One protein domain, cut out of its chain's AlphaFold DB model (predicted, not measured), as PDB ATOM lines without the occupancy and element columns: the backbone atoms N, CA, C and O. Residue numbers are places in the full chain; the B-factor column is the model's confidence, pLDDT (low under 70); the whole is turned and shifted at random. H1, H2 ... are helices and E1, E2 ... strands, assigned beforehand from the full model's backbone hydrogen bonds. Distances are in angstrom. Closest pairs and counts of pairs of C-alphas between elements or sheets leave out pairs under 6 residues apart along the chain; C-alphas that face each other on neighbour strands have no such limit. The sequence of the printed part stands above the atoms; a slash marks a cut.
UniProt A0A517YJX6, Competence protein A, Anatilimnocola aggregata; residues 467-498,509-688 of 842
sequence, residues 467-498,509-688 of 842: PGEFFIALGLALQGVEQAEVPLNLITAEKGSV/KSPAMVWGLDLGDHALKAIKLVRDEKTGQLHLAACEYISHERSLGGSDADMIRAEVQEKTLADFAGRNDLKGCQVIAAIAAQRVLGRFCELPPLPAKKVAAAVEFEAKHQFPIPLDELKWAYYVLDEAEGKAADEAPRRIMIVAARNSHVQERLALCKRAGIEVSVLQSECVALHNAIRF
ATOM      1  N   PRO A 467      37.915   8.243 -31.365       93.31
ATOM      2  CA  PRO A 467      38.285   8.693 -30.029       93.31
ATOM      3  C   PRO A 467      39.735   9.192 -29.973       93.31
ATOM      4  O   PRO A 467      40.684   8.473 -30.292       93.31
ATOM      5  N   GLY A 468      39.908  10.431 -29.511       94.62
ATOM      6  CA  GLY A 468      41.209  11.063 -29.289       94.62
ATOM      7  C   GLY A 468      41.871  11.633 -30.546       94.62
ATOM      8  O   GLY A 468      42.971  12.165 -30.453       94.62
ATOM      9  N   GLU A 469      41.238  11.562 -31.719       96.38
ATOM     10  CA  GLU A 469      41.875  11.957 -32.987       96.38
ATOM     11  C   GLU A 469      41.683  13.436 -33.364       96.38
ATOM     12  O   GLU A 469      42.326  13.927 -34.289       96.38
ATOM     13  N   PHE A 470      40.818  14.159 -32.647       97.19
ATOM     14  CA  PHE A 470      40.382  15.512 -33.008       97.19
ATOM     15  C   PHE A 470      40.990  16.646 -32.164       97.19
ATOM     16  O   PHE A 470      40.722  17.818 -32.430       97.19
ATOM     17  N   PHE A 471      41.827  16.342 -31.167       97.50
ATOM     18  CA  PHE A 471      42.386  17.364 -30.268       97.50
ATOM     19  C   PHE A 471      43.237  18.413 -30.998       97.50
ATOM     20  O   PHE A 471      43.143  19.597 -30.686       97.50
ATOM     21  N   ILE A 472      44.020  18.015 -32.007       97.94
ATOM     22  CA  ILE A 472      44.800  18.965 -32.815       97.94
ATOM     23  C   ILE A 472      43.860  19.904 -33.580       97.94
ATOM     24  O   ILE A 472      44.010  21.121 -33.492       97.94
ATOM     25  N   ALA A 473      42.855  19.359 -34.274       98.12
ATOM     26  CA  ALA A 473      41.867  20.150 -35.010       98.12
ATOM     27  C   ALA A 473      41.114  21.134 -34.096       98.12
ATOM     28  O   ALA A 473      40.917  22.292 -34.469       98.12
ATOM     29  N   LEU A 474      40.767  20.713 -32.874       97.50
ATOM     30  CA  LEU A 474      40.175  21.583 -31.856       97.50
ATOM     31  C   LEU A 474      41.120  22.735 -31.493       97.50
ATOM     32  O   LEU A 474      40.712  23.893 -31.502       97.50
ATOM     33  N   GLY A 475      42.388  22.432 -31.219       97.12
ATOM     34  CA  GLY A 475      43.407  23.424 -30.883       97.12
ATOM     35  C   GLY A 475      43.660  24.458 -31.978       97.12
ATOM     36  O   GLY A 475      43.837  25.642 -31.688       97.12
ATOM     37  N   LEU A 476      43.631  24.022 -33.241       97.88
ATOM     38  CA  LEU A 476      43.700  24.906 -34.407       97.88
ATOM     39  C   LEU A 476      42.473  25.820 -34.475       97.88
ATOM     40  O   LEU A 476      42.619  27.025 -34.652       97.88
ATOM     41  N   ALA A 477      41.267  25.275 -34.301       96.44
ATOM     42  CA  ALA A 477      40.043  26.069 -34.350       96.44
ATOM     43  C   ALA A 477      39.968  27.085 -33.196       96.44
ATOM     44  O   ALA A 477      39.593  28.237 -33.420       96.44
ATOM     45  N   LEU A 478      40.401  26.697 -31.987       95.12
ATOM     46  CA  LEU A 478      40.506  27.573 -30.813       95.12
ATOM     47  C   LEU A 478      41.395  28.795 -31.073       95.12
ATOM     48  O   LEU A 478      41.109  29.882 -30.573       95.12
ATOM     49  N   GLN A 479      42.441  28.645 -31.890       93.50
ATOM     50  CA  GLN A 479      43.299  29.765 -32.259       93.50
ATOM     51  C   GLN A 479      42.564  30.832 -33.075       93.50
ATOM     52  O   GLN A 479      42.786  32.018 -32.847       93.50
ATOM     53  N   GLY A 480      41.682  30.445 -33.996       90.38
ATOM     54  CA  GLY A 480      40.976  31.413 -34.841       90.38
ATOM     55  C   GLY A 480      39.850  32.133 -34.112       90.38
ATOM     56  O   GLY A 480      39.568  33.288 -34.409       90.38
ATOM     57  N   VAL A 481      39.239  31.479 -33.118       90.31
ATOM     58  CA  VAL A 481      38.240  32.108 -32.232       90.31
ATOM     59  C   VAL A 481      38.876  32.851 -31.050       90.31
ATOM     60  O   VAL A 481      38.165  33.223 -30.115       90.31
ATOM     61  N   GLU A 482      40.199  33.049 -31.083       88.44
ATOM     62  CA  GLU A 482      40.973  33.800 -30.085       88.44
ATOM     63  C   GLU A 482      40.813  33.232 -28.659       88.44
ATOM     64  O   GLU A 482      40.621  33.957 -27.686       88.44
ATOM     65  N   GLN A 483      40.851  31.900 -28.537       89.19
ATOM     66  CA  GLN A 483      40.835  31.159 -27.263       89.19
ATOM     67  C   GLN A 483      42.071  30.258 -27.085       89.19
ATOM     68  O   GLN A 483      42.119  29.437 -26.170       89.19
ATOM     69  N   ALA A 484      43.066  30.374 -27.967       89.19
ATOM     70  CA  ALA A 484      44.342  29.680 -27.826       89.19
ATOM     71  C   ALA A 484      45.247  30.374 -26.801       89.19
ATOM     72  O   ALA A 484      45.419  31.589 -26.856       89.19
ATOM     73  N   GLU A 485      45.897  29.585 -25.944       88.00
ATOM     74  CA  GLU A 485      46.935  30.080 -25.029       88.00
ATOM     75  C   GLU A 485      48.189  30.525 -25.789       88.00
ATOM     76  O   GLU A 485      48.805  31.529 -25.447       88.00
ATOM     77  N   VAL A 486      48.532  29.817 -26.871       89.56
ATOM     78  CA  VAL A 486      49.675  30.135 -27.727       89.56
ATOM     79  C   VAL A 486      49.228  30.312 -29.188       89.56
ATOM     80  O   VAL A 486      49.116  29.331 -29.935       89.56
ATOM     81  N   PRO A 487      48.995  31.556 -29.649       89.50
ATOM     82  CA  PRO A 487      48.503  31.848 -30.996       89.50
ATOM     83  C   PRO A 487      49.633  32.052 -32.031       89.50
ATOM     84  O   PRO A 487      49.683  33.069 -32.724       89.50
ATOM     85  N   LEU A 488      50.558  31.092 -32.171       89.31
ATOM     86  CA  LEU A 488      51.675  31.193 -33.136       89.31
ATOM     87  C   LEU A 488      51.236  31.099 -34.610       89.31
ATOM     88  O   LEU A 488      50.292  30.394 -34.938       89.31
ATOM     89  N   ASN A 489      51.939  31.753 -35.535       91.69
ATOM     90  CA  ASN A 489      51.646  31.639 -36.968       91.69
ATOM     91  C   ASN A 489      52.935  31.552 -37.790       91.69
ATOM     92  O   ASN A 489      53.738  32.481 -37.787       91.69
ATOM     93  N   LEU A 490      53.112  30.453 -38.525       91.38
ATOM     94  CA  LEU A 490      54.293  30.201 -39.358       91.38
ATOM     95  C   LEU A 490      54.218  30.853 -40.749       91.38
ATOM     96  O   LEU A 490      55.216  30.873 -41.467       91.38
ATOM     97  N   ILE A 491      53.062  31.385 -41.162       85.56
ATOM     98  CA  ILE A 491      52.920  32.074 -42.460       85.56
ATOM     99  C   ILE A 491      53.461  33.509 -42.372       85.56
ATOM    100  O   ILE A 491      54.058  34.016 -43.322       85.56
ATOM    101  N   THR A 492      53.289  34.165 -41.225       67.00
ATOM    102  CA  THR A 492      53.695  35.558 -41.020       67.00
ATOM    103  C   THR A 492      55.116  35.633 -40.480       67.00
ATOM    104  O   THR A 492      55.340  35.484 -39.283       67.00
ATOM    105  N   ALA A 493      56.074  35.914 -41.359       50.22
ATOM    106  CA  ALA A 493      57.412  36.348 -40.974       50.22
ATOM    107  C   ALA A 493      57.561  37.839 -41.303       50.22
ATOM    108  O   ALA A 493      58.165  38.195 -42.309       50.22
ATOM    109  N   GLU A 494      57.000  38.718 -40.473       36.66
ATOM    110  CA  GLU A 494      57.394  40.128 -40.475       36.66
ATOM    111  C   GLU A 494      57.810  40.543 -39.067       36.66
ATOM    112  O   GLU A 494      57.060  40.391 -38.104       36.66
ATOM    113  N   LYS A 495      59.066  40.999 -38.995       36.28
ATOM    114  CA  LYS A 495      59.805  41.593 -37.873       36.28
ATOM    115  C   LYS A 495      58.929  41.905 -36.661       36.28
ATOM    116  O   LYS A 495      58.056  42.764 -36.746       36.28
ATOM    117  N   GLY A 496      59.238  41.252 -35.537       42.88
ATOM    118  CA  GLY A 496      58.576  41.402 -34.243       42.88
ATOM    119  C   GLY A 496      58.364  42.857 -33.842       42.88
ATOM    120  O   GLY A 496      59.195  43.469 -33.174       42.88
ATOM    121  N   SER A 497      57.227  43.405 -34.246       32.50
ATOM    122  CA  SER A 497      56.816  44.742 -33.892       32.50
ATOM    123  C   SER A 497      55.664  44.627 -32.921       32.50
ATOM    124  O   SER A 497      54.578  44.155 -33.256       32.50
ATOM    125  N   VAL A 498      55.906  45.137 -31.719       42.31
ATOM    126  CA  VAL A 498      54.904  45.426 -30.688       42.31
ATOM    127  C   VAL A 498      53.693  46.192 -31.273       42.31
ATOM    128  O   VAL A 498      52.592  46.107 -30.736       42.31
ATOM    129  N   LYS A 509      35.982  42.619 -35.624       55.53
ATOM    130  CA  LYS A 509      35.251  41.547 -34.924       55.53
ATOM    131  C   LYS A 509      35.958  40.212 -35.193       55.53
ATOM    132  O   LYS A 509      36.218  39.913 -36.361       55.53
ATOM    133  N   SER A 510      36.251  39.440 -34.146       55.94
ATOM    134  CA  SER A 510      36.791  38.081 -34.265       55.94
ATOM    135  C   SER A 510      35.898  37.261 -35.211       55.94
ATOM    136  O   SER A 510      34.669  37.411 -35.162       55.94
ATOM    137  N   PRO A 511      36.463  36.439 -36.113       61.03
ATOM    138  CA  PRO A 511      35.661  35.677 -37.060       61.03
ATOM    139  C   PRO A 511      34.733  34.715 -36.311       61.03
ATOM    140  O   PRO A 511      35.171  33.904 -35.500       61.03
ATOM    141  N   ALA A 512      33.431  34.801 -36.597       76.00
ATOM    142  CA  ALA A 512      32.413  34.014 -35.903       76.00
ATOM    143  C   ALA A 512      32.481  32.510 -36.225       76.00
ATOM    144  O   ALA A 512      31.896  31.716 -35.496       76.00
ATOM    145  N   MET A 513      33.171  32.108 -37.301       91.69
ATOM    146  CA  MET A 513      33.247  30.723 -37.778       91.69
ATOM    147  C   MET A 513      34.674  30.359 -38.194       91.69
ATOM    148  O   MET A 513      35.265  31.020 -39.052       91.69
ATOM    149  N   VAL A 514      35.211  29.283 -37.620       95.62
ATOM    150  CA  VAL A 514      36.601  28.858 -37.830       95.62
ATOM    151  C   VAL A 514      36.674  27.357 -38.058       95.62
ATOM    152  O   VAL A 514      36.110  26.583 -37.288       95.62
ATOM    153  N   TRP A 515      37.415  26.954 -39.086       97.88
ATOM    154  CA  TRP A 515      37.818  25.576 -39.334       97.88
ATOM    155  C   TRP A 515      39.253  25.335 -38.863       97.88
ATOM    156  O   TRP A 515      40.167  26.050 -39.273       97.88
ATOM    157  N   GLY A 516      39.456  24.303 -38.048       98.19
ATOM    158  CA  GLY A 516      40.768  23.741 -37.737       98.19
ATOM    159  C   GLY A 516      40.989  22.450 -38.520       98.19
ATOM    160  O   GLY A 516      40.176  21.537 -38.400       98.19
ATOM    161  N   LEU A 517      42.059  22.376 -39.318       98.44
ATOM    162  CA  LEU A 517      42.373  21.255 -40.214       98.44
ATOM    163  C   LEU A 517      43.667  20.535 -39.803       98.44
ATOM    164  O   LEU A 517      44.768  21.068 -39.969       98.44
ATOM    165  N   ASP A 518      43.526  19.297 -39.335       97.88
ATOM    166  CA  ASP A 518      44.616  18.359 -39.065       97.88
ATOM    167  C   ASP A 518      44.734  17.334 -40.206       97.88
ATOM    168  O   ASP A 518      43.912  16.425 -40.340       97.88
ATOM    169  N   LEU A 519      45.749  17.497 -41.059       96.56
ATOM    170  CA  LEU A 519      45.990  16.644 -42.225       96.56
ATOM    171  C   LEU A 519      47.186  15.718 -41.981       96.56
ATOM    172  O   LEU A 519      48.331  16.082 -42.278       96.56
ATOM    173  N   GLY A 520      46.894  14.519 -41.476       92.88
ATOM    174  CA  GLY A 520      47.884  13.479 -41.200       92.88
ATOM    175  C   GLY A 520      48.195  12.578 -42.404       92.88
ATOM    176  O   GLY A 520      47.868  12.891 -43.544       92.88
ATOM    177  N   ASP A 521      48.823  11.432 -42.127       91.44
ATOM    178  CA  ASP A 521      49.166  10.398 -43.126       91.44
ATOM    179  C   ASP A 521      48.073   9.316 -43.293       91.44
ATOM    180  O   ASP A 521      48.210   8.399 -44.102       91.44
ATOM    181  N   HIS A 522      46.985   9.378 -42.520       90.94
ATOM    182  CA  HIS A 522      45.855   8.441 -42.642       90.94
ATOM    183  C   HIS A 522      44.554   9.112 -43.080       90.94
ATOM    184  O   HIS A 522      43.802   8.543 -43.873       90.94
ATOM    185  N   ALA A 523      44.281  10.296 -42.539       95.50
ATOM    186  CA  ALA A 523      43.038  11.010 -42.741       95.50
ATOM    187  C   ALA A 523      43.227  12.509 -42.487       95.50
ATOM    188  O   ALA A 523      44.135  12.926 -41.756       95.50
ATOM    189  N   LEU A 524      42.312  13.295 -43.050       97.75
ATOM    190  CA  LEU A 524      42.028  14.656 -42.614       97.75
ATOM    191  C   LEU A 524      41.013  14.615 -41.466       97.75
ATOM    192  O   LEU A 524      39.947  14.013 -41.611       97.75
ATOM    193  N   LYS A 525      41.325  15.301 -40.366       98.06
ATOM    194  CA  LYS A 525      40.404  15.587 -39.265       98.06
ATOM    195  C   LYS A 525      40.144  17.085 -39.225       98.06
ATOM    196  O   LYS A 525      41.083  17.876 -39.139       98.06
ATOM    197  N   ALA A 526      38.882  17.484 -39.302       98.19
ATOM    198  CA  ALA A 526      38.500  18.888 -39.327       98.19
ATOM    199  C   ALA A 526      37.406  19.204 -38.306       98.19
ATOM    200  O   ALA A 526      36.430  18.465 -38.189       98.19
ATOM    201  N   ILE A 527      37.556  20.325 -37.599       96.94
ATOM    202  CA  ILE A 527      36.580  20.843 -36.632       96.94
ATOM    203  C   ILE A 527      36.139  22.243 -37.046       96.94
ATOM    204  O   ILE A 527      36.989  23.093 -37.311       96.94
ATOM    205  N   LYS A 528      34.824  22.497 -37.036       96.38
ATOM    206  CA  LYS A 528      34.252  23.842 -37.172       96.38
ATOM    207  C   LYS A 528      33.763  24.350 -35.824       96.38
ATOM    208  O   LYS A 528      32.786  23.826 -35.284       96.38
ATOM    209  N   LEU A 529      34.396  25.402 -35.316       94.62
ATOM    210  CA  LEU A 529      33.904  26.149 -34.164       94.62
ATOM    211  C   LEU A 529      33.141  27.385 -34.618       94.62
ATOM    212  O   LEU A 529      33.552  28.086 -35.546       94.62
ATOM    213  N   VAL A 530      32.037  27.651 -33.929       91.19
ATOM    214  CA  VAL A 530      31.250  28.869 -34.088       91.19
ATOM    215  C   VAL A 530      31.154  29.559 -32.741       91.19
ATOM    216  O   VAL A 530      30.827  28.924 -31.739       91.19
ATOM    217  N   ARG A 531      31.456  30.856 -32.717       88.00
ATOM    218  CA  ARG A 531      31.303  31.699 -31.532       88.00
ATOM    219  C   ARG A 531      29.969  32.425 -31.624       88.00
ATOM    220  O   ARG A 531      29.742  33.178 -32.569       88.00
ATOM    221  N   ASP A 532      29.098  32.211 -30.646       84.06
ATOM    222  CA  ASP A 532      27.841  32.947 -30.560       84.06
ATOM    223  C   ASP A 532      28.125  34.426 -30.249       84.06
ATOM    224  O   ASP A 532      28.794  34.756 -29.268       84.06
ATOM    225  N   GLU A 533      27.633  35.337 -31.093       77.75
ATOM    226  CA  GLU A 533      27.943  36.770 -30.981       77.75
ATOM    227  C   GLU A 533      27.362  37.430 -29.718       77.75
ATOM    228  O   GLU A 533      27.848  38.482 -29.301       77.75
ATOM    229  N   LYS A 534      26.316  36.849 -29.112       78.56
ATOM    230  CA  LYS A 534      25.614  37.431 -27.957       78.56
ATOM    231  C   LYS A 534      26.164  36.918 -26.634       78.56
ATOM    232  O   LYS A 534      26.347  37.696 -25.702       78.56
ATOM    233  N   THR A 535      26.385  35.613 -26.545       80.69
ATOM    234  CA  THR A 535      26.802  34.907 -25.328       80.69
ATOM    235  C   THR A 535      28.308  34.684 -25.271       80.69
ATOM    236  O   THR A 535      28.848  34.439 -24.197       80.69
ATOM    237  N   GLY A 536      28.996  34.752 -26.415       79.06
ATOM    238  CA  GLY A 536      30.415  34.434 -26.529       79.06
ATOM    239  C   GLY A 536      30.740  32.948 -26.368       79.06
ATOM    240  O   GLY A 536      31.920  32.601 -26.370       79.06
ATOM    241  N   GLN A 537      29.730  32.080 -26.231       84.56
ATOM    242  CA  GLN A 537      29.924  30.639 -26.096       84.56
ATOM    243  C   GLN A 537      30.396  30.024 -27.413       84.56
ATOM    244  O   GLN A 537      30.024  30.467 -28.503       84.56
ATOM    245  N   LEU A 538      31.238  28.997 -27.298       89.38
ATOM    246  CA  LEU A 538      31.710  28.218 -28.434       89.38
ATOM    247  C   LEU A 538      30.818  27.000 -28.637       89.38
ATOM    248  O   LEU A 538      30.566  26.240 -27.701       89.38
ATOM    249  N   HIS A 539      30.418  26.776 -29.880       88.88
ATOM    250  CA  HIS A 539      29.678  25.593 -30.290       88.88
ATOM    251  C   HIS A 539      30.449  24.836 -31.365       88.88
ATOM    252  O   HIS A 539      30.992  25.431 -32.303       88.88
ATOM    253  N   LEU A 540      30.474  23.508 -31.238       92.69
ATOM    254  CA  LEU A 540      31.025  22.626 -32.258       92.69
ATOM    255  C   LEU A 540      29.968  22.406 -33.346       92.69
ATOM    256  O   LEU A 540      29.025  21.636 -33.161       92.69
ATOM    257  N   ALA A 541      30.117  23.109 -34.466       92.31
ATOM    258  CA  ALA A 541      29.130  23.125 -35.543       92.31
ATOM    259  C   ALA A 541      29.315  21.993 -36.559       92.31
ATOM    260  O   ALA A 541      28.343  21.583 -37.182       92.31
ATOM    261  N   ALA A 542      30.542  21.506 -36.752       94.25
ATOM    262  CA  ALA A 542      30.823  20.392 -37.652       94.25
ATOM    263  C   ALA A 542      32.110  19.662 -37.254       94.25
ATOM    264  O   ALA A 542      33.023  20.252 -36.668       94.25
ATOM    265  N   CYS A 543      32.171  18.382 -37.612       94.81
ATOM    266  CA  CYS A 543      33.315  17.507 -37.420       94.81
ATOM    267  C   CYS A 543      33.414  16.584 -38.638       94.81
ATOM    268  O   CYS A 543      32.464  15.864 -38.931       94.81
ATOM    269  N   GLU A 544      34.533  16.621 -39.355       96.69
ATOM    270  CA  GLU A 544      34.745  15.817 -40.562       96.69
ATOM    271  C   GLU A 544      35.967  14.917 -40.379       96.69
ATOM    272  O   GLU A 544      37.047  15.383 -40.005       96.69
ATOM    273  N   TYR A 545      35.787  13.630 -40.667       97.25
ATOM    274  CA  TYR A 545      36.854  12.640 -40.765       97.25
ATOM    275  C   TYR A 545      36.876  12.096 -42.195       97.25
ATOM    276  O   TYR A 545      35.926  11.443 -42.632       97.25
ATOM    277  N   ILE A 546      37.946  12.367 -42.941       97.25
ATOM    278  CA  ILE A 546      38.082  11.928 -44.335       97.25
ATOM    279  C   ILE A 546      39.347  11.087 -44.468       97.25
ATOM    280  O   ILE A 546      40.458  11.617 -44.513       97.25
ATOM    281  N   SER A 547      39.168   9.765 -44.533       95.06
ATOM    282  CA  SER A 547      40.244   8.816 -44.823       95.06
ATOM    283  C   SER A 547      40.841   9.066 -46.203       95.06
ATOM    284  O   SER A 547      40.123   9.330 -47.167       95.06
ATOM    285  N   HIS A 548      42.154   8.907 -46.317       94.62
ATOM    286  CA  HIS A 548      42.808   8.865 -47.617       94.62
ATOM    287  C   HIS A 548      42.347   7.651 -48.436       94.62
ATOM    288  O   HIS A 548      42.154   6.565 -47.893       94.62
ATOM    289  N   GLU A 549      42.238   7.818 -49.758       90.38
ATOM    290  CA  GLU A 549      41.914   6.723 -50.690       90.38
ATOM    291  C   GLU A 549      42.970   5.606 -50.687       90.38
ATOM    292  O   GLU A 549      42.681   4.458 -51.019       90.38
ATOM    293  N   ARG A 550      44.208   5.948 -50.309       86.12
ATOM    294  CA  ARG A 550      45.356   5.047 -50.232       86.12
ATOM    295  C   ARG A 550      46.149   5.333 -48.961       86.12
ATOM    296  O   ARG A 550      46.289   6.481 -48.547       86.12
ATOM    297  N   SER A 551      46.688   4.281 -48.354       81.12
ATOM    298  CA  SER A 551      47.517   4.386 -47.149       81.12
ATOM    299  C   SER A 551      48.849   5.082 -47.449       81.12
ATOM    300  O   SER A 551      49.564   4.666 -48.357       81.12
ATOM    301  N   LEU A 552      49.223   6.084 -46.644       86.00
ATOM    302  CA  LEU A 552      50.526   6.763 -46.730       86.00
ATOM    303  C   LEU A 552      51.556   6.207 -45.731       86.00
ATOM    304  O   LEU A 552      52.482   6.906 -45.329       86.00
ATOM    305  N   GLY A 553      51.402   4.941 -45.324       79.19
ATOM    306  CA  GLY A 553      52.400   4.203 -44.538       79.19
ATOM    307  C   GLY A 553      53.259   3.225 -45.357       79.19
ATOM    308  O   GLY A 553      54.231   2.685 -44.837       79.19
ATOM    309  N   GLY A 554      52.902   2.962 -46.618       77.62
ATOM    310  CA  GLY A 554      53.605   2.008 -47.483       77.62
ATOM    311  C   GLY A 554      54.950   2.517 -48.015       77.62
ATOM    312  O   GLY A 554      55.321   3.673 -47.830       77.62
ATOM    313  N   SER A 555      55.684   1.657 -48.724       77.19
ATOM    314  CA  SER A 555      56.977   2.007 -49.338       77.19
ATOM    315  C   SER A 555      56.876   3.061 -50.448       77.19
ATOM    316  O   SER A 555      57.860   3.724 -50.750       77.19
ATOM    317  N   ASP A 556      55.703   3.213 -51.062       83.62
ATOM    318  CA  ASP A 556      55.404   4.194 -52.109       83.62
ATOM    319  C   ASP A 556      54.801   5.501 -51.565       83.62
ATOM    320  O   ASP A 556      54.514   6.412 -52.344       83.62
ATOM    321  N   ALA A 557      54.632   5.621 -50.241       85.06
ATOM    322  CA  ALA A 557      53.930   6.732 -49.603       85.06
ATOM    323  C   ALA A 557      54.470   8.104 -50.021       85.06
ATOM    324  O   ALA A 557      53.688   8.999 -50.327       85.06
ATOM    325  N   ASP A 558      55.794   8.273 -50.084       85.81
ATOM    326  CA  ASP A 558      56.412   9.552 -50.448       85.81
ATOM    327  C   ASP A 558      56.093   9.981 -51.887       85.81
ATOM    328  O   ASP A 558      55.925  11.173 -52.138       85.81
ATOM    329  N   MET A 559      55.955   9.026 -52.815       88.62
ATOM    330  CA  MET A 559      55.660   9.308 -54.224       88.62
ATOM    331  C   MET A 559      54.210   9.750 -54.435       88.62
ATOM    332  O   MET A 559      53.944  10.589 -55.291       88.62
ATOM    333  N   ILE A 560      53.277   9.192 -53.659       91.50
ATOM    334  CA  ILE A 560      51.834   9.409 -53.844       91.50
ATOM    335  C   ILE A 560      51.242  10.434 -52.865       91.50
ATOM    336  O   ILE A 560      50.107  10.867 -53.055       91.50
ATOM    337  N   ARG A 561      51.984  10.841 -51.817       92.00
ATOM    338  CA  ARG A 561      51.474  11.666 -50.703       92.00
ATOM    339  C   ARG A 561      50.756  12.925 -51.172       92.00
ATOM    340  O   ARG A 561      49.653  13.196 -50.704       92.00
ATOM    341  N   ALA A 562      51.375  13.692 -52.067       92.19
ATOM    342  CA  ALA A 562      50.816  14.962 -52.518       92.19
ATOM    343  C   ALA A 562      49.483  14.766 -53.255       92.19
ATOM    344  O   ALA A 562      48.515  15.443 -52.928       92.19
ATOM    345  N   GLU A 563      49.414  13.810 -54.185       94.06
ATOM    346  CA  GLU A 563      48.192  13.501 -54.941       94.06
ATOM    347  C   GLU A 563      47.059  13.052 -54.008       94.06
ATOM    348  O   GLU A 563      45.945  13.572 -54.071       94.06
ATOM    349  N   VAL A 564      47.355  12.115 -53.106       95.38
ATOM    350  CA  VAL A 564      46.370  11.547 -52.179       95.38
ATOM    351  C   VAL A 564      45.834  12.615 -51.224       95.38
ATOM    352  O   VAL A 564      44.621  12.741 -51.052       95.38
ATOM    353  N   GLN A 565      46.714  13.422 -50.622       95.62
ATOM    354  CA  GLN A 565      46.291  14.479 -49.704       95.62
ATOM    355  C   GLN A 565      45.536  15.609 -50.420       95.62
ATOM    356  O   GLN A 565      44.613  16.178 -49.838       95.62
ATOM    357  N   GLU A 566      45.882  15.924 -51.672       95.62
ATOM    358  CA  GLU A 566      45.160  16.912 -52.484       95.62
ATOM    359  C   GLU A 566      43.718  16.478 -52.735       95.62
ATOM    360  O   GLU A 566      42.799  17.261 -52.502       95.62
ATOM    361  N   LYS A 567      43.507  15.212 -53.120       96.44
ATOM    362  CA  LYS A 567      42.164  14.642 -53.296       96.44
ATOM    363  C   LYS A 567      41.355  14.685 -52.003       96.44
ATOM    364  O   LYS A 567      40.196  15.082 -52.030       96.44
ATOM    365  N   THR A 568      41.960  14.335 -50.864       98.00
ATOM    366  CA  THR A 568      41.290  14.408 -49.554       98.00
ATOM    367  C   THR A 568      40.877  15.839 -49.191       98.00
ATOM    368  O   THR A 568      39.778  16.054 -48.685       98.00
ATOM    369  N   LEU A 569      41.725  16.834 -49.466       98.06
ATOM    370  CA  LEU A 569      41.388  18.242 -49.235       98.06
ATOM    371  C   LEU A 569      40.317  18.755 -50.206       98.06
ATOM    372  O   LEU A 569      39.443  19.512 -49.792       98.06
ATOM    373  N   ALA A 570      40.361  18.340 -51.474       97.06
ATOM    374  CA  ALA A 570      39.342  18.691 -52.459       97.06
ATOM    375  C   ALA A 570      37.973  18.105 -52.081       97.06
ATOM    376  O   ALA A 570      36.959  18.789 -52.194       97.06
ATOM    377  N   ASP A 571      37.946  16.874 -51.564       97.50
ATOM    378  CA  ASP A 571      36.741  16.245 -51.021       97.50
ATOM    379  C   ASP A 571      36.195  17.035 -49.817       97.50
ATOM    380  O   ASP A 571      35.019  17.396 -49.783       97.50
ATOM    381  N   PHE A 572      37.061  17.433 -48.878       98.00
ATOM    382  CA  PHE A 572      36.668  18.314 -47.772       98.00
ATOM    383  C   PHE A 572      36.048  19.633 -48.250       98.00
ATOM    384  O   PHE A 572      34.976  20.011 -47.770       98.00
ATOM    385  N   ALA A 573      36.701  20.318 -49.192       96.81
ATOM    386  CA  ALA A 573      36.224  21.582 -49.747       96.81
ATOM    387  C   ALA A 573      34.917  21.417 -50.543       96.81
ATOM    388  O   ALA A 573      34.080  22.313 -50.533       96.81
ATOM    389  N   GLY A 574      34.711  20.269 -51.196       96.00
ATOM    390  CA  GLY A 574      33.465  19.945 -51.895       96.00
ATOM    391  C   GLY A 574      32.294  19.636 -50.956       96.00
ATOM    392  O   GLY A 574      31.145  19.911 -51.302       96.00
ATOM    393  N   ARG A 575      32.569  19.095 -49.762       95.12
ATOM    394  CA  ARG A 575      31.554  18.757 -48.745       95.12
ATOM    395  C   ARG A 575      31.128  19.937 -47.870       95.12
ATOM    396  O   ARG A 575      30.069  19.866 -47.252       95.12
ATOM    397  N   ASN A 576      31.938  20.995 -47.782       94.69
ATOM    398  CA  ASN A 576      31.767  22.058 -46.790       94.69
ATOM    399  C   ASN A 576      31.767  23.454 -47.418       94.69
ATOM    400  O   ASN A 576      32.620  23.776 -48.239       94.69
ATOM    401  N   ASP A 577      30.872  24.333 -46.952       89.81
ATOM    402  CA  ASP A 577      30.950  25.754 -47.296       89.81
ATOM    403  C   ASP A 577      32.030  26.449 -46.454       89.81
ATOM    404  O   ASP A 577      31.927  26.567 -45.226       89.81
ATOM    405  N   LEU A 578      33.082  26.897 -47.140       92.50
ATOM    406  CA  LEU A 578      34.207  27.617 -46.550       92.50
ATOM    407  C   LEU A 578      34.016  29.140 -46.588       92.50
ATOM    408  O   LEU A 578      34.823  29.872 -46.012       92.50
ATOM    409  N   LYS A 579      32.959  29.653 -47.235       88.12
ATOM    410  CA  LYS A 579      32.713  31.098 -47.313       88.12
ATOM    411  C   LYS A 579      32.485  31.690 -45.925       88.12
ATOM    412  O   LYS A 579      31.766  31.141 -45.094       88.12
ATOM    413  N   GLY A 580      33.117  32.835 -45.672       84.56
ATOM    414  CA  GLY A 580      33.019  33.537 -44.390       84.56
ATOM    415  C   GLY A 580      33.642  32.794 -43.203       84.56
ATOM    416  O   GLY A 580      33.518  33.272 -42.078       84.56
ATOM    417  N   CYS A 581      34.309  31.657 -43.433       91.38
ATOM    418  CA  CYS A 581      35.025  30.915 -42.405       91.38
ATOM    419  C   CYS A 581      36.523  31.217 -42.488       91.38
ATOM    420  O   CYS A 581      37.104  31.244 -43.571       91.38
ATOM    421  N   GLN A 582      37.167  31.384 -41.337       94.06
ATOM    422  CA  GLN A 582      38.626  31.351 -41.270       94.06
ATOM    423  C   GLN A 582      39.095  29.892 -41.278       94.06
ATOM    424  O   GLN A 582      38.502  29.061 -40.592       94.06
ATOM    425  N   VAL A 583      40.165  29.570 -42.007       96.62
ATOM    426  CA  VAL A 583      40.755  28.222 -42.007       96.62
ATOM    427  C   VAL A 583      42.147  28.259 -41.386       96.62
ATOM    428  O   VAL A 583      43.019  29.015 -41.823       96.62
ATOM    429  N   ILE A 584      42.356  27.421 -40.377       97.69
ATOM    430  CA  ILE A 584      43.628  27.224 -39.688       97.69
ATOM    431  C   ILE A 584      44.073  25.789 -39.927       97.69
ATOM    432  O   ILE A 584      43.324  24.852 -39.668       97.69
ATOM    433  N   ALA A 585      45.289  25.612 -40.433       97.88
ATOM    434  CA  ALA A 585      45.827  24.302 -40.774       97.88
ATOM    435  C   ALA A 585      47.082  23.984 -39.961       97.88
ATOM    436  O   ALA A 585      47.817  24.885 -39.543       97.88
ATOM    437  N   ALA A 586      47.347  22.692 -39.776       96.81
ATOM    438  CA  ALA A 586      48.569  22.218 -39.145       96.81
ATOM    439  C   ALA A 586      49.687  21.863 -40.145       96.81
ATOM    440  O   ALA A 586      49.459  21.398 -41.270       96.81
ATOM    441  N   ILE A 587      50.929  22.030 -39.689       95.12
ATOM    442  CA  ILE A 587      52.113  21.364 -40.232       95.12
ATOM    443  C   ILE A 587      52.542  20.228 -39.296       95.12
ATOM    444  O   ILE A 587      52.570  20.397 -38.075       95.12
ATOM    445  N   ALA A 588      52.905  19.092 -39.898       92.94
ATOM    446  CA  ALA A 588      53.210  17.859 -39.184       92.94
ATOM    447  C   ALA A 588      54.350  18.016 -38.166       92.94
ATOM    448  O   ALA A 588      55.377  18.625 -38.482       92.94
ATOM    449  N   ALA A 589      54.205  17.426 -36.978       90.12
ATOM    450  CA  ALA A 589      55.132  17.589 -35.859       90.12
ATOM    451  C   ALA A 589      56.586  17.226 -36.215       90.12
ATOM    452  O   ALA A 589      57.511  17.955 -35.866       90.12
ATOM    453  N   GLN A 590      56.806  16.170 -37.009       90.38
ATOM    454  CA  GLN A 590      58.145  15.755 -37.460       90.38
ATOM    455  C   GLN A 590      58.828  16.752 -38.411       90.38
ATOM    456  O   GLN A 590      60.027  16.646 -38.665       90.38
ATOM    457  N   ARG A 591      58.076  17.712 -38.966       92.38
ATOM    458  CA  ARG A 591      58.590  18.780 -39.840       92.38
ATOM    459  C   ARG A 591      58.864  20.079 -39.072       92.38
ATOM    460  O   ARG A 591      59.266  21.063 -39.699       92.38
ATOM    461  N   VAL A 592      58.653  20.080 -37.754       92.81
ATOM    462  CA  VAL A 592      58.774  21.239 -36.869       92.81
ATOM    463  C   VAL A 592      59.894  21.034 -35.852       92.81
ATOM    464  O   VAL A 592      60.080  19.956 -35.295       92.81
ATOM    465  N   LEU A 593      60.634  22.105 -35.577       90.75
ATOM    466  CA  LEU A 593      61.643  22.187 -34.533       90.75
ATOM    467  C   LEU A 593      61.141  23.120 -33.427       90.75
ATOM    468  O   LEU A 593      60.885  24.296 -33.681       90.75
ATOM    469  N   GLY A 594      61.024  22.597 -32.205       89.12
ATOM    470  CA  GLY A 594      60.763  23.383 -30.997       89.12
ATOM    471  C   GLY A 594      62.049  23.662 -30.224       89.12
ATOM    472  O   GLY A 594      62.898  22.774 -30.074       89.12
ATOM    473  N   ARG A 595      62.209  24.894 -29.743       88.38
ATOM    474  CA  ARG A 595      63.284  25.309 -28.835       88.38
ATOM    475  C   ARG A 595      62.702  26.125 -27.696       88.38
ATOM    476  O   ARG A 595      61.878  27.005 -27.922       88.38
ATOM    477  N   PHE A 596      63.150  25.818 -26.488       84.25
ATOM    478  CA  PHE A 596      62.699  26.446 -25.252       84.25
ATOM    479  C   PHE A 596      63.930  27.041 -24.593       84.25
ATOM    480  O   PHE A 596      64.901  26.323 -24.354       84.25
ATOM    481  N   CYS A 597      63.925  28.347 -24.375       82.44
ATOM    482  CA  CYS A 597      65.046  29.030 -23.746       82.44
ATOM    483  C   CYS A 597      64.550  30.166 -22.859       82.44
ATOM    484  O   CYS A 597      63.397  30.593 -22.940       82.44
ATOM    485  N   GLU A 598      65.427  30.612 -21.975       86.00
ATOM    486  CA  GLU A 598      65.163  31.692 -21.041       86.00
ATOM    487  C   GLU A 598      66.043  32.875 -21.422       86.00
ATOM    488  O   GLU A 598      67.261  32.744 -21.551       86.00
ATOM    489  N   LEU A 599      65.419  34.026 -21.643       86.94
ATOM    490  CA  LEU A 599      66.135  35.275 -21.818       86.94
ATOM    491  C   LEU A 599      66.404  35.893 -20.443       86.94
ATOM    492  O   LEU A 599      65.497  35.903 -19.603       86.94
ATOM    493  N   PRO A 600      67.593  36.481 -20.224       87.94
ATOM    494  CA  PRO A 600      67.864  37.234 -19.007       87.94
ATOM    495  C   PRO A 600      66.932  38.453 -18.907       87.94
ATOM    496  O   PRO A 600      66.355  38.858 -19.913       87.94
ATOM    497  N   PRO A 601      66.811  39.095 -17.737       87.06
ATOM    498  CA  PRO A 601      66.079  40.352 -17.606       87.06
ATOM    499  C   PRO A 601      66.549  41.400 -18.628       87.06
ATOM    500  O   PRO A 601      67.731  41.752 -18.688       87.06
ATOM    501  N   LEU A 602      65.636  41.870 -19.481       87.50
ATOM    502  CA  LEU A 602      65.945  42.859 -20.515       87.50
ATOM    503  C   LEU A 602      64.754  43.774 -20.820       87.50
ATOM    504  O   LEU A 602      63.610  43.333 -20.722       87.50
ATOM    505  N   PRO A 603      64.984  45.016 -21.281       84.38
ATOM    506  CA  PRO A 603      63.910  45.894 -21.727       84.38
ATOM    507  C   PRO A 603      63.026  45.241 -22.790       84.38
ATOM    508  O   PRO A 603      63.555  44.685 -23.755       84.38
ATOM    509  N   ALA A 604      61.702  45.392 -22.693       80.44
ATOM    510  CA  ALA A 604      60.744  44.834 -23.663       80.44
ATOM    511  C   ALA A 604      61.113  45.118 -25.140       80.44
ATOM    512  O   ALA A 604      60.984  44.260 -26.011       80.44
ATOM    513  N   LYS A 605      61.669  46.306 -25.428       84.38
ATOM    514  CA  LYS A 605      62.126  46.705 -26.775       84.38
ATOM    515  C   LYS A 605      63.292  45.866 -27.321       84.38
ATOM    516  O   LYS A 605      63.505  45.855 -28.529       84.38
ATOM    517  N   LYS A 606      64.066  45.205 -26.456       88.06
ATOM    518  CA  LYS A 606      65.223  44.373 -26.826       88.06
ATOM    519  C   LYS A 606      64.880  42.885 -26.954       88.06
ATOM    520  O   LYS A 606      65.685  42.149 -27.513       88.06
ATOM    521  N   VAL A 607      63.699  42.458 -26.497       85.44
ATOM    522  CA  VAL A 607      63.266  41.047 -26.509       85.44
ATOM    523  C   VAL A 607      63.342  40.454 -27.909       85.44
ATOM    524  O   VAL A 607      64.018  39.453 -28.096       85.44
ATOM    525  N   ALA A 608      62.741  41.100 -28.911       86.31
ATOM    526  CA  ALA A 608      62.710  40.567 -30.276       86.31
ATOM    527  C   ALA A 608      64.114  40.334 -30.867       86.31
ATOM    528  O   ALA A 608      64.355  39.304 -31.491       86.31
ATOM    529  N   ALA A 609      65.048  41.261 -30.632       88.88
ATOM    530  CA  ALA A 609      66.428  41.132 -31.100       88.88
ATOM    531  C   ALA A 609      67.187  40.018 -30.358       88.88
ATOM    532  O   ALA A 609      67.952  39.283 -30.978       88.88
ATOM    533  N   ALA A 610      66.951  39.867 -29.050       90.19
ATOM    534  CA  ALA A 610      67.525  38.781 -28.260       90.19
ATOM    535  C   ALA A 610      66.981  37.412 -28.696       90.19
ATOM    536  O   ALA A 610      67.762  36.484 -28.870       90.19
ATOM    537  N   VAL A 611      65.675  37.296 -28.970       89.62
ATOM    538  CA  VAL A 611      65.092  36.058 -29.514       89.62
ATOM    539  C   VAL A 611      65.697  35.708 -30.865       89.62
ATOM    540  O   VAL A 611      66.037  34.553 -31.093       89.62
ATOM    541  N   GLU A 612      65.847  36.680 -31.767       89.81
ATOM    542  CA  GLU A 612      66.465  36.427 -33.071       89.81
ATOM    543  C   GLU A 612      67.923  35.960 -32.923       89.81
ATOM    544  O   GLU A 612      68.364  35.065 -33.646       89.81
ATOM    545  N   PHE A 613      68.666  36.536 -31.972       90.38
ATOM    546  CA  PHE A 613      70.025  36.105 -31.654       90.38
ATOM    547  C   PHE A 613      70.056  34.665 -31.122       90.38
ATOM    548  O   PHE A 613      70.815  33.850 -31.645       90.38
ATOM    549  N   GLU A 614      69.204  34.322 -30.153       89.75
ATOM    550  CA  GLU A 614      69.095  32.956 -29.624       89.75
ATOM    551  C   GLU A 614      68.679  31.962 -30.713       89.75
ATOM    552  O   GLU A 614      69.323  30.931 -30.900       89.75
ATOM    553  N   ALA A 615      67.665  32.290 -31.516       89.56
ATOM    554  CA  ALA A 615      67.166  31.427 -32.583       89.56
ATOM    555  C   ALA A 615      68.275  31.007 -33.569       89.56
ATOM    556  O   ALA A 615      68.319  29.842 -33.967       89.56
ATOM    557  N   LYS A 616      69.212  31.909 -33.908       90.75
ATOM    558  CA  LYS A 616      70.368  31.603 -34.780       90.75
ATOM    559  C   LYS A 616      71.300  30.537 -34.198       90.75
ATOM    560  O   LYS A 616      71.913  29.805 -34.966       90.75
ATOM    561  N   HIS A 617      71.403  30.441 -32.874       90.00
ATOM    562  CA  HIS A 617      72.268  29.472 -32.193       90.00
ATOM    563  C   HIS A 617      71.545  28.157 -31.878       90.00
ATOM    564  O   HIS A 617      72.178  27.112 -31.742       90.00
ATOM    565  N   GLN A 618      70.217  28.191 -31.764       87.38
ATOM    566  CA  GLN A 618      69.414  27.039 -31.356       87.38
ATOM    567  C   GLN A 618      69.078  26.085 -32.517       87.38
ATOM    568  O   GLN A 618      68.812  24.894 -32.288       87.38
ATOM    569  N   PHE A 619      69.074  26.576 -33.761       88.38
ATOM    570  CA  PHE A 619      68.769  25.769 -34.943       88.38
ATOM    571  C   PHE A 619      70.023  25.436 -35.761       88.38
ATOM    572  O   PHE A 619      70.831  26.315 -36.035       88.38
ATOM    573  N   PRO A 620      70.162  24.183 -36.236       85.38
ATOM    574  CA  PRO A 620      71.271  23.783 -37.105       85.38
ATOM    575  C   PRO A 620      71.106  24.258 -38.562       85.38
ATOM    576  O   PRO A 620      71.933  23.929 -39.406       85.38
ATOM    577  N   ILE A 621      70.014  24.963 -38.875       90.12
ATOM    578  CA  ILE A 621      69.651  25.440 -40.215       90.12
ATOM    579  C   ILE A 621      69.567  26.973 -40.155       90.12
ATOM    580  O   ILE A 621      68.987  27.484 -39.189       90.12
ATOM    581  N   PRO A 622      70.092  27.702 -41.157       91.56
ATOM    582  CA  PRO A 622      69.969  29.156 -41.239       91.56
ATOM    583  C   PRO A 622      68.516  29.647 -41.121       91.56
ATOM    584  O   PRO A 622      67.598  29.056 -41.688       91.56
ATOM    585  N   LEU A 623      68.288  30.739 -40.377       89.19
ATOM    586  CA  LEU A 623      66.932  31.252 -40.117       89.19
ATOM    587  C   LEU A 623      66.189  31.720 -41.377       89.19
ATOM    588  O   LEU A 623      64.965  31.732 -41.376       89.19
ATOM    589  N   ASP A 624      66.896  32.121 -42.429       90.06
ATOM    590  CA  ASP A 624      66.326  32.532 -43.716       90.06
ATOM    591  C   ASP A 624      65.769  31.352 -44.527       90.06
ATOM    592  O   ASP A 624      64.829  31.531 -45.302       90.06
ATOM    593  N   GLU A 625      66.256  30.132 -44.284       92.31
ATOM    594  CA  GLU A 625      65.686  28.884 -44.814       92.31
ATOM    595  C   GLU A 625      64.479  28.374 -44.001       92.31
ATOM    596  O   GLU A 625      63.811  27.403 -44.390       92.31
ATOM    597  N   LEU A 626      64.169  29.028 -42.879       92.69
ATOM    598  CA  LEU A 626      63.114  28.638 -41.952       92.69
ATOM    599  C   LEU A 626      61.966  29.655 -41.932       92.69
ATOM    600  O   LEU A 626      62.155  30.869 -41.892       92.69
ATOM    601  N   LYS A 627      60.740  29.140 -41.839       92.88
ATOM    602  CA  LYS A 627      59.616  29.886 -41.277       92.88
ATOM    603  C   LYS A 627      59.586  29.611 -39.793       92.88
ATOM    604  O   LYS A 627      59.480  28.457 -39.383       92.88
ATOM    605  N   TRP A 628      59.679  30.661 -38.995       91.56
ATOM    606  CA  TRP A 628      59.719  30.535 -37.551       91.56
ATOM    607  C   TRP A 628      58.932  31.650 -36.879       91.56
ATOM    608  O   TRP A 628      58.761  32.738 -37.427       91.56
ATOM    609  N   ALA A 629      58.443  31.344 -35.686       89.25
ATOM    610  CA  ALA A 629      57.739  32.262 -34.812       89.25
ATOM    611  C   ALA A 629      58.137  31.968 -33.361       89.25
ATOM    612  O   ALA A 629      58.623  30.877 -33.051       89.25
ATOM    613  N   TYR A 630      57.938  32.937 -32.473       89.38
ATOM    614  CA  TYR A 630      58.202  32.761 -31.051       89.38
ATOM    615  C   TYR A 630      57.057  33.293 -30.197       89.38
ATOM    616  O   TYR A 630      56.322  34.189 -30.614       89.38
ATOM    617  N   TYR A 631      56.916  32.723 -29.007       87.50
ATOM    618  CA  TYR A 631      55.952  33.140 -27.999       87.50
ATOM    619  C   TYR A 631      56.661  33.329 -26.661       87.50
ATOM    620  O   TYR A 631      57.521  32.524 -26.301       87.50
ATOM    621  N   VAL A 632      56.318  34.398 -25.945       85.25
ATOM    622  CA  VAL A 632      56.811  34.659 -24.589       85.25
ATOM    623  C   VAL A 632      55.801  34.053 -23.621       85.25
ATOM    624  O   VAL A 632      54.640  34.442 -23.640       85.25
ATOM    625  N   LEU A 633      56.230  33.072 -22.829       76.62
ATOM    626  CA  LEU A 633      55.344  32.301 -21.950       76.62
ATOM    627  C   LEU A 633      54.967  33.088 -20.684       76.62
ATOM    628  O   LEU A 633      53.834  32.989 -20.230       76.62
ATOM    629  N   ASP A 634      55.889  33.911 -20.169       69.44
ATOM    630  CA  ASP A 634      55.660  34.781 -19.009       69.44
ATOM    631  C   ASP A 634      55.616  36.251 -19.432       69.44
ATOM    632  O   ASP A 634      56.653  36.889 -19.656       69.44
ATOM    633  N   GLU A 635      54.416  36.816 -19.535       62.06
ATOM    634  CA  GLU A 635      54.245  38.254 -19.736       62.06
ATOM    635  C   GLU A 635      54.184  38.960 -18.376       62.06
ATOM    636  O   GLU A 635      53.123  39.157 -17.796       62.06
ATOM    637  N   ALA A 636      55.345  39.348 -17.846       60.62
ATOM    638  CA  ALA A 636      55.393  40.341 -16.776       60.62
ATOM    639  C   ALA A 636      55.065  41.733 -17.353       60.62
ATOM    640  O   ALA A 636      55.548  42.094 -18.431       60.62
ATOM    641  N   GLU A 637      54.250  42.522 -16.649       56.69
ATOM    642  CA  GLU A 637      53.851  43.872 -17.067       56.69
ATOM    643  C   GLU A 637      54.693  44.974 -16.390       56.69
ATOM    644  O   GLU A 637      55.205  44.825 -15.278       56.69
ATOM    645  N   GLY A 638      54.823  46.128 -17.053       63.72
ATOM    646  CA  GLY A 638      55.485  47.312 -16.490       63.72
ATOM    647  C   GLY A 638      56.997  47.152 -16.268       63.72
ATOM    648  O   GLY A 638      57.664  46.382 -16.951       63.72
ATOM    649  N   LYS A 639      57.566  47.911 -15.318       61.91
ATOM    650  CA  LYS A 639      59.016  47.880 -15.018       61.91
ATOM    651  C   LYS A 639      59.491  46.535 -14.450       61.91
ATOM    652  O   LYS A 639      60.639  46.176 -14.671       61.91
ATOM    653  N   ALA A 640      58.606  45.774 -13.797       62.53
ATOM    654  CA  ALA A 640      58.907  44.436 -13.278       62.53
ATOM    655  C   ALA A 640      59.268  43.437 -14.395       62.53
ATOM    656  O   ALA A 640      60.030  42.502 -14.175       62.53
ATOM    657  N   ALA A 641      58.783  43.672 -15.620       64.31
ATOM    658  CA  ALA A 641      59.119  42.865 -16.787       64.31
ATOM    659  C   ALA A 641      60.595  42.945 -17.183       64.31
ATOM    660  O   ALA A 641      61.129  42.001 -17.760       64.31
ATOM    661  N   ASP A 642      61.238  44.081 -16.918       72.38
ATOM    662  CA  ASP A 642      62.633  44.318 -17.286       72.38
ATOM    663  C   ASP A 642      63.606  43.715 -16.259       72.38
ATOM    664  O   ASP A 642      64.794  43.596 -16.551       72.38
ATOM    665  N   GLU A 643      63.094  43.308 -15.090       73.88
ATOM    666  CA  GLU A 643      63.845  42.754 -13.955       73.88
ATOM    667  C   GLU A 643      63.676  41.230 -13.802       73.88
ATOM    668  O   GLU A 643      64.450  40.600 -13.082       73.88
ATOM    669  N   ALA A 644      62.728  40.620 -14.520       77.31
ATOM    670  CA  ALA A 644      62.482  39.179 -14.505       77.31
ATOM    671  C   ALA A 644      63.011  38.480 -15.775       77.31
ATOM    672  O   ALA A 644      62.921  39.042 -16.875       77.31
ATOM    673  N   PRO A 645      63.544  37.249 -15.660       81.62
ATOM    674  CA  PRO A 645      63.837  36.429 -16.826       81.62
ATOM    675  C   PRO A 645      62.546  36.103 -17.585       81.62
ATOM    676  O   PRO A 645      61.472  35.989 -16.995       81.62
ATOM    677  N   ARG A 646      62.646  35.953 -18.909       82.94
ATOM    678  CA  ARG A 646      61.496  35.630 -19.767       82.94
ATOM    679  C   ARG A 646      61.701  34.296 -20.452       82.94
ATOM    680  O   ARG A 646      62.637  34.140 -21.236       82.94
ATOM    681  N   ARG A 647      60.784  33.359 -20.234       82.69
ATOM    682  CA  ARG A 647      60.773  32.097 -20.974       82.69
ATOM    683  C   ARG A 647      60.169  32.305 -22.351       82.69
ATOM    684  O   ARG A 647      59.099  32.900 -22.495       82.69
ATOM    685  N   ILE A 648      60.859  31.800 -23.362       86.12
ATOM    686  CA  ILE A 648      60.426  31.877 -24.750       86.12
ATOM    687  C   ILE A 648      60.374  30.488 -25.372       86.12
ATOM    688  O   ILE A 648      61.256  29.647 -25.182       86.12
ATOM    689  N   MET A 649      59.331  30.272 -26.161       87.06
ATOM    690  CA  MET A 649      59.229  29.140 -27.067       87.06
ATOM    691  C   MET A 649      59.463  29.636 -28.485       87.06
ATOM    692  O   MET A 649      58.811  30.580 -28.924       87.06
ATOM    693  N   ILE A 650      60.350  28.970 -29.213       89.44
ATOM    694  CA  ILE A 650      60.614  29.217 -30.626       89.44
ATOM    695  C   ILE A 650      60.211  27.966 -31.402       89.44
ATOM    696  O   ILE A 650      60.632  26.854 -31.079       89.44
ATOM    697  N   VAL A 651      59.397  28.156 -32.433       90.94
ATOM    698  CA  VAL A 651      58.911  27.091 -33.307       90.94
ATOM    699  C   VAL A 651      59.329  27.419 -34.728       90.94
ATOM    700  O   VAL A 651      59.064  28.520 -35.207       90.94
ATOM    701  N   ALA A 652      59.975  26.472 -35.402       93.00
ATOM    702  CA  ALA A 652      60.471  26.654 -36.759       93.00
ATOM    703  C   ALA A 652      60.162  25.451 -37.656       93.00
ATOM    704  O   ALA A 652      60.169  24.308 -37.208       93.00
ATOM    705  N   ALA A 653      59.948  25.702 -38.943       94.75
ATOM    706  CA  ALA A 653      59.819  24.690 -39.983       94.75
ATOM    707  C   ALA A 653      60.555  25.147 -41.245       94.75
ATOM    708  O   ALA A 653      60.664  26.344 -41.513       94.75
ATOM    709  N   ARG A 654      61.047  24.203 -42.054       95.50
ATOM    710  CA  ARG A 654      61.675  24.540 -43.342       95.50
ATOM    711  C   ARG A 654      60.684  25.271 -44.243       95.50
ATOM    712  O   ARG A 654      59.538  24.832 -44.379       95.50
ATOM    713  N   ASN A 655      61.148  26.331 -44.908       94.06
ATOM    714  CA  ASN A 655      60.343  27.101 -45.859       94.06
ATOM    715  C   ASN A 655      59.679  26.194 -46.905       94.06
ATOM    716  O   ASN A 655      58.497  26.362 -47.195       94.06
ATOM    717  N   SER A 656      60.408  25.197 -47.421       94.38
ATOM    718  CA  SER A 656      59.897  24.236 -48.404       94.38
ATOM    719  C   SER A 656      58.674  23.459 -47.905       94.38
ATOM    720  O   SER A 656      57.696  23.351 -48.636       94.38
ATOM    721  N   HIS A 657      58.675  22.985 -46.654       94.50
ATOM    722  CA  HIS A 657      57.547  22.243 -46.081       94.50
ATOM    723  C   HIS A 657      56.313  23.128 -45.858       94.50
ATOM    724  O   HIS A 657      55.185  22.672 -46.046       94.50
ATOM    725  N   VAL A 658      56.516  24.391 -45.464       95.38
ATOM    726  CA  VAL A 658      55.421  25.362 -45.316       95.38
ATOM    727  C   VAL A 658      54.792  25.662 -46.674       95.38
ATOM    728  O   VAL A 658      53.573  25.584 -46.813       95.38
ATOM    729  N   GLN A 659      55.612  25.954 -47.688       95.00
ATOM    730  CA  GLN A 659      55.120  26.243 -49.036       95.00
ATOM    731  C   GLN A 659      54.414  25.040 -49.663       95.00
ATOM    732  O   GLN A 659      53.358  25.212 -50.264       95.00
ATOM    733  N   GLU A 660      54.941  23.827 -49.479       94.62
ATOM    734  CA  GLU A 660      54.301  22.589 -49.935       94.62
ATOM    735  C   GLU A 660      52.880  22.449 -49.366       94.62
ATOM    736  O   GLU A 660      51.931  22.253 -50.128       94.62
ATOM    737  N   ARG A 661      52.706  22.615 -48.044       95.44
ATOM    738  CA  ARG A 661      51.391  22.514 -47.390       95.44
ATOM    739  C   ARG A 661      50.424  23.599 -47.869       95.44
ATOM    740  O   ARG A 661      49.275  23.287 -48.173       95.44
ATOM    741  N   LEU A 662      50.872  24.852 -47.962       96.12
ATOM    742  CA  LEU A 662      50.031  25.959 -48.431       96.12
ATOM    743  C   LEU A 662      49.627  25.787 -49.898       96.12
ATOM    744  O   LEU A 662      48.471  26.018 -50.248       96.12
ATOM    745  N   ALA A 663      50.554  25.349 -50.753       96.19
ATOM    746  CA  ALA A 663      50.276  25.077 -52.157       96.19
ATOM    747  C   ALA A 663      49.250  23.949 -52.315       96.19
ATOM    748  O   ALA A 663      48.355  24.063 -53.148       96.19
ATOM    749  N   LEU A 664      49.349  22.896 -51.499       95.94
ATOM    750  CA  LEU A 664      48.393  21.792 -51.480       95.94
ATOM    751  C   LEU A 664      46.974  22.268 -51.123       95.94
ATOM    752  O   LEU A 664      46.034  22.004 -51.868       95.94
ATOM    753  N   CYS A 665      46.822  23.026 -50.031       96.44
ATOM    754  CA  CYS A 665      45.532  23.609 -49.648       96.44
ATOM    755  C   CYS A 665      44.989  24.548 -50.735       96.44
ATOM    756  O   CYS A 665      43.818  24.455 -51.097       96.44
ATOM    757  N   LYS A 666      45.848  25.393 -51.318       96.19
ATOM    758  CA  LYS A 666      45.459  26.328 -52.380       96.19
ATOM    759  C   LYS A 666      44.946  25.612 -53.632       96.19
ATOM    760  O   LYS A 666      43.953  26.055 -54.200       96.19
ATOM    761  N   ARG A 667      45.586  24.515 -54.060       96.19
ATOM    762  CA  ARG A 667      45.118  23.709 -55.206       96.19
ATOM    763  C   ARG A 667      43.757  23.061 -54.948       96.19
ATOM    764  O   ARG A 667      42.951  22.981 -55.866       96.19
ATOM    765  N   ALA A 668      43.466  22.714 -53.696       95.62
ATOM    766  CA  ALA A 668      42.154  22.241 -53.263       95.62
ATOM    767  C   ALA A 668      41.111  23.364 -53.045       95.62
ATOM    768  O   ALA A 668      40.003  23.085 -52.593       95.62
ATOM    769  N   GLY A 669      41.439  24.631 -53.335       94.25
ATOM    770  CA  GLY A 669      40.528  25.769 -53.151       94.25
ATOM    771  C   GLY A 669      40.399  26.262 -51.704       94.25
ATOM    772  O   GLY A 669      39.442  26.961 -51.380       94.25
ATOM    773  N   ILE A 670      41.345  25.910 -50.829       96.81
ATOM    774  CA  ILE A 670      41.332  26.253 -49.403       96.81
ATOM    775  C   ILE A 670      42.353  27.362 -49.125       96.81
ATOM    776  O   ILE A 670      43.564  27.162 -49.251       96.81
ATOM    777  N   GLU A 671      41.873  28.524 -48.679       94.12
ATOM    778  CA  GLU A 671      42.728  29.629 -48.236       94.12
ATOM    779  C   GLU A 671      43.060  29.514 -46.743       94.12
ATOM    780  O   GLU A 671      42.243  29.800 -45.867       94.12
ATOM    781  N   VAL A 672      44.292  29.101 -46.443       95.38
ATOM    782  CA  VAL A 672      44.783  28.971 -45.064       95.38
ATOM    783  C   VAL A 672      45.181  30.343 -44.519       95.38
ATOM    784  O   VAL A 672      46.102  30.982 -45.027       95.38
ATOM    785  N   SER A 673      44.517  30.777 -43.448       93.31
ATOM    786  CA  SER A 673      44.789  32.053 -42.770       93.31
ATOM    787  C   SER A 673      45.944  31.960 -41.770       93.31
ATOM    788  O   SER A 673      46.693  32.918 -41.577       93.31
ATOM    789  N   VAL A 674      46.082  30.805 -41.118       94.31
ATOM    790  CA  VAL A 674      47.119  30.523 -40.122       94.31
ATOM    791  C   VAL A 674      47.642  29.111 -40.352       94.31
ATOM    792  O   VAL A 674      46.855  28.173 -40.480       94.31
ATOM    793  N   LEU A 675      48.968  28.963 -40.373       96.25
ATOM    794  CA  LEU A 675      49.628  27.660 -40.335       96.25
ATOM    795  C   LEU A 675      50.322  27.503 -38.984       96.25
ATOM    796  O   LEU A 675      51.185  28.310 -38.632       96.25
ATOM    797  N   GLN A 676      49.946  26.464 -38.247       95.12
ATOM    798  CA  GLN A 676      50.410  26.197 -36.886       95.12
ATOM    799  C   GLN A 676      51.080  24.819 -36.792       95.12
ATOM    800  O   GLN A 676      50.830  23.943 -37.611       95.12
ATOM    801  N   SER A 677      51.937  24.602 -35.793       94.94
ATOM    802  CA  SER A 677      52.453  23.263 -35.472       94.94
ATOM    803  C   SER A 677      51.402  22.401 -34.762       94.94
ATOM    804  O   SER A 677      50.740  22.881 -33.843       94.94
ATOM    805  N   GLU A 678      51.318  21.111 -35.107       96.62
ATOM    806  CA  GLU A 678      50.479  20.127 -34.395       96.62
ATOM    807  C   GLU A 678      50.688  20.151 -32.873       96.62
ATOM    808  O   GLU A 678      49.715  20.184 -32.127       96.62
ATOM    809  N   CYS A 679      51.938  20.221 -32.396       95.69
ATOM    810  CA  CYS A 679      52.249  20.237 -30.963       95.69
ATOM    811  C   CYS A 679      51.697  21.484 -30.252       95.69
ATOM    812  O   CYS A 679      51.200  21.391 -29.131       95.69
ATOM    813  N   VAL A 680      51.762  22.655 -30.898       95.25
ATOM    814  CA  VAL A 680      51.235  23.912 -30.333       95.25
ATOM    815  C   VAL A 680      49.709  23.909 -30.355       95.25
ATOM    816  O   VAL A 680      49.075  24.297 -29.378       95.25
ATOM    817  N   ALA A 681      49.104  23.420 -31.437       97.50
ATOM    818  CA  ALA A 681      47.661  23.237 -31.495       97.50
ATOM    819  C   ALA A 681      47.185  22.272 -30.397       97.50
ATOM    820  O   ALA A 681      46.273  22.596 -29.642       97.50
ATOM    821  N   LEU A 682      47.856  21.132 -30.232       97.38
ATOM    822  CA  LEU A 682      47.539  20.178 -29.176       97.38
ATOM    823  C   LEU A 682      47.684  20.805 -27.782       97.38
ATOM    824  O   LEU A 682      46.804  20.625 -26.946       97.38
ATOM    825  N   HIS A 683      48.730  21.598 -27.538       95.75
ATOM    826  CA  HIS A 683      48.860  22.368 -26.300       95.75
ATOM    827  C   HIS A 683      47.641  23.259 -26.053       95.75
ATOM    828  O   HIS A 683      47.043  23.165 -24.984       95.75
ATOM    829  N   ASN A 684      47.222  24.040 -27.052       95.62
ATOM    830  CA  ASN A 684      46.051  24.914 -26.948       95.62
ATOM    831  C   ASN A 684      44.782  24.128 -26.588       95.62
ATOM    832  O   ASN A 684      44.032  24.551 -25.713       95.62
ATOM    833  N   ALA A 685      44.566  22.963 -27.202       96.44
ATOM    834  CA  ALA A 685      43.420  22.111 -26.887       96.44
ATOM    835  C   ALA A 685      43.460  21.577 -25.446       96.44
ATOM    836  O   ALA A 685      42.447  21.578 -24.751       96.44
ATOM    837  N   ILE A 686      44.630  21.145 -24.973       95.56
ATOM    838  CA  ILE A 686      44.801  20.590 -23.623       95.56
ATOM    839  C   ILE A 686      44.672  21.668 -22.558       95.56
ATOM    840  O   ILE A 686      44.025  21.452 -21.535       95.56
ATOM    841  N   ARG A 687      45.259  22.839 -22.790       92.69
ATOM    842  CA  ARG A 687      45.113  23.985 -21.898       92.69
ATOM    843  C   ARG A 687      43.671  24.460 -21.838       92.69
ATOM    844  O   ARG A 687      43.160  24.690 -20.747       92.69
ATOM    845  N   PHE A 688      42.987  24.482 -22.978       92.50
ATOM    846  CA  PHE A 688      41.561  24.751 -23.010       92.50
ATOM    847  C   PHE A 688      40.766  23.709 -22.221       92.50
ATOM    848  O   PHE A 688      39.914  24.106 -21.446       92.50
TER     849      PHE A 688
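Overview. This is residues 467 to 498 and 509 to 688 of the 842 residues of the protein "Competence protein A" of Anatilimnocola aggregata (UniProt A0A517YJX6). Two lobes share one chain: the larger is a twisted five-strand sheet that curls round H1, with H6 on the same face and H2 and H5 over the other, and the smaller is a three-strand sheet with H3 over one face and the short H4 at its far end. H5 leaves the small sheet after E7 and reaches over the large one. The 212 printed residues have six named helices and eight named strands, in the order H1 E1 E2 E3 H2 E4 E5 H3 E6 H4 E7 H5 E8 H6. The large sheet, E3 E2 E1 E4 E8, is mixed and the small one, E5 E7 E6, antiparallel; the class is mixed, helices and strands. The whole is compact, with a radius of gyration of the C-alphas of 18.3 A and spans of 55 by 48 by 29 A.

Arrangement. H1, residues 471 to 480, is on the sheet of E1, 513 to 519, E2, 523 to 531, E3, 538 to 547, E4, 582 to 587, and E8, 672 to 677. Its closest C-alpha pair with E1 is Ala 477 and Gly 516, 4.2 A. E1, E2 and E3 form a meander, each strand the antiparallel neighbour of the one before; N 516 and O 527 are 2.8 A apart. E1 is parallel to E4, with N 517 and O 584 2.8 A apart, and E4 to E8, with N 587 and O 676 2.8 A apart. H2, residues 557 to 575, is on the face opposite H1. The second sheet holds E5, 592 to 599, E6, 626 to 632, and E7, 646 to 654; N 595 and O 650 are 2.8 A apart, N 629 and O 651 2.9 A. H3, residues 604 to 618, is on it. H4, residues 638 to 642, is close to but not clearly touching H3. H5, residues 655 to 667, touches H2 with residues 664 to 667 alone, at a steep tilt of 42 degrees, the same way. Their closest C-alphas, Glu 566 and Leu 664, are 5.9 A apart. H6, residues 678 to 688, touches H1, about perpendicular at 80 degrees; Gly 475 and Ala 685 are closest, their C-alphas 4.2 A apart. Every O i to N i+4 pair is within hydrogen-bond range in H5 and H6, but 5 of 6 in H1, 13 of 15 in H2, 8 of 11 in H3 and 0 of 1 in H4, where 2 of 2 O i to N i+3 pairs are.

Along the chain. H1 begins at C-alpha 471 (42.386, 17.364, -30.268). E3 spans 26.8 A, H2 25.4 A and E7 26.1 A. H6 ends at C-alpha 688 (41.561, 24.751, -23.010).

Size, cuts and confidence. The C-alphas farthest apart, Asp 556 and Lys 639, are 57.4 A apart. Residues 499 to 508 are not printed, and C-alphas 498 and 509 are 20.5 A apart across this cut. No link that is printed whole is long. Residues 492 to 498, 509 to 511 and 634 to 641 are under pLDDT 70.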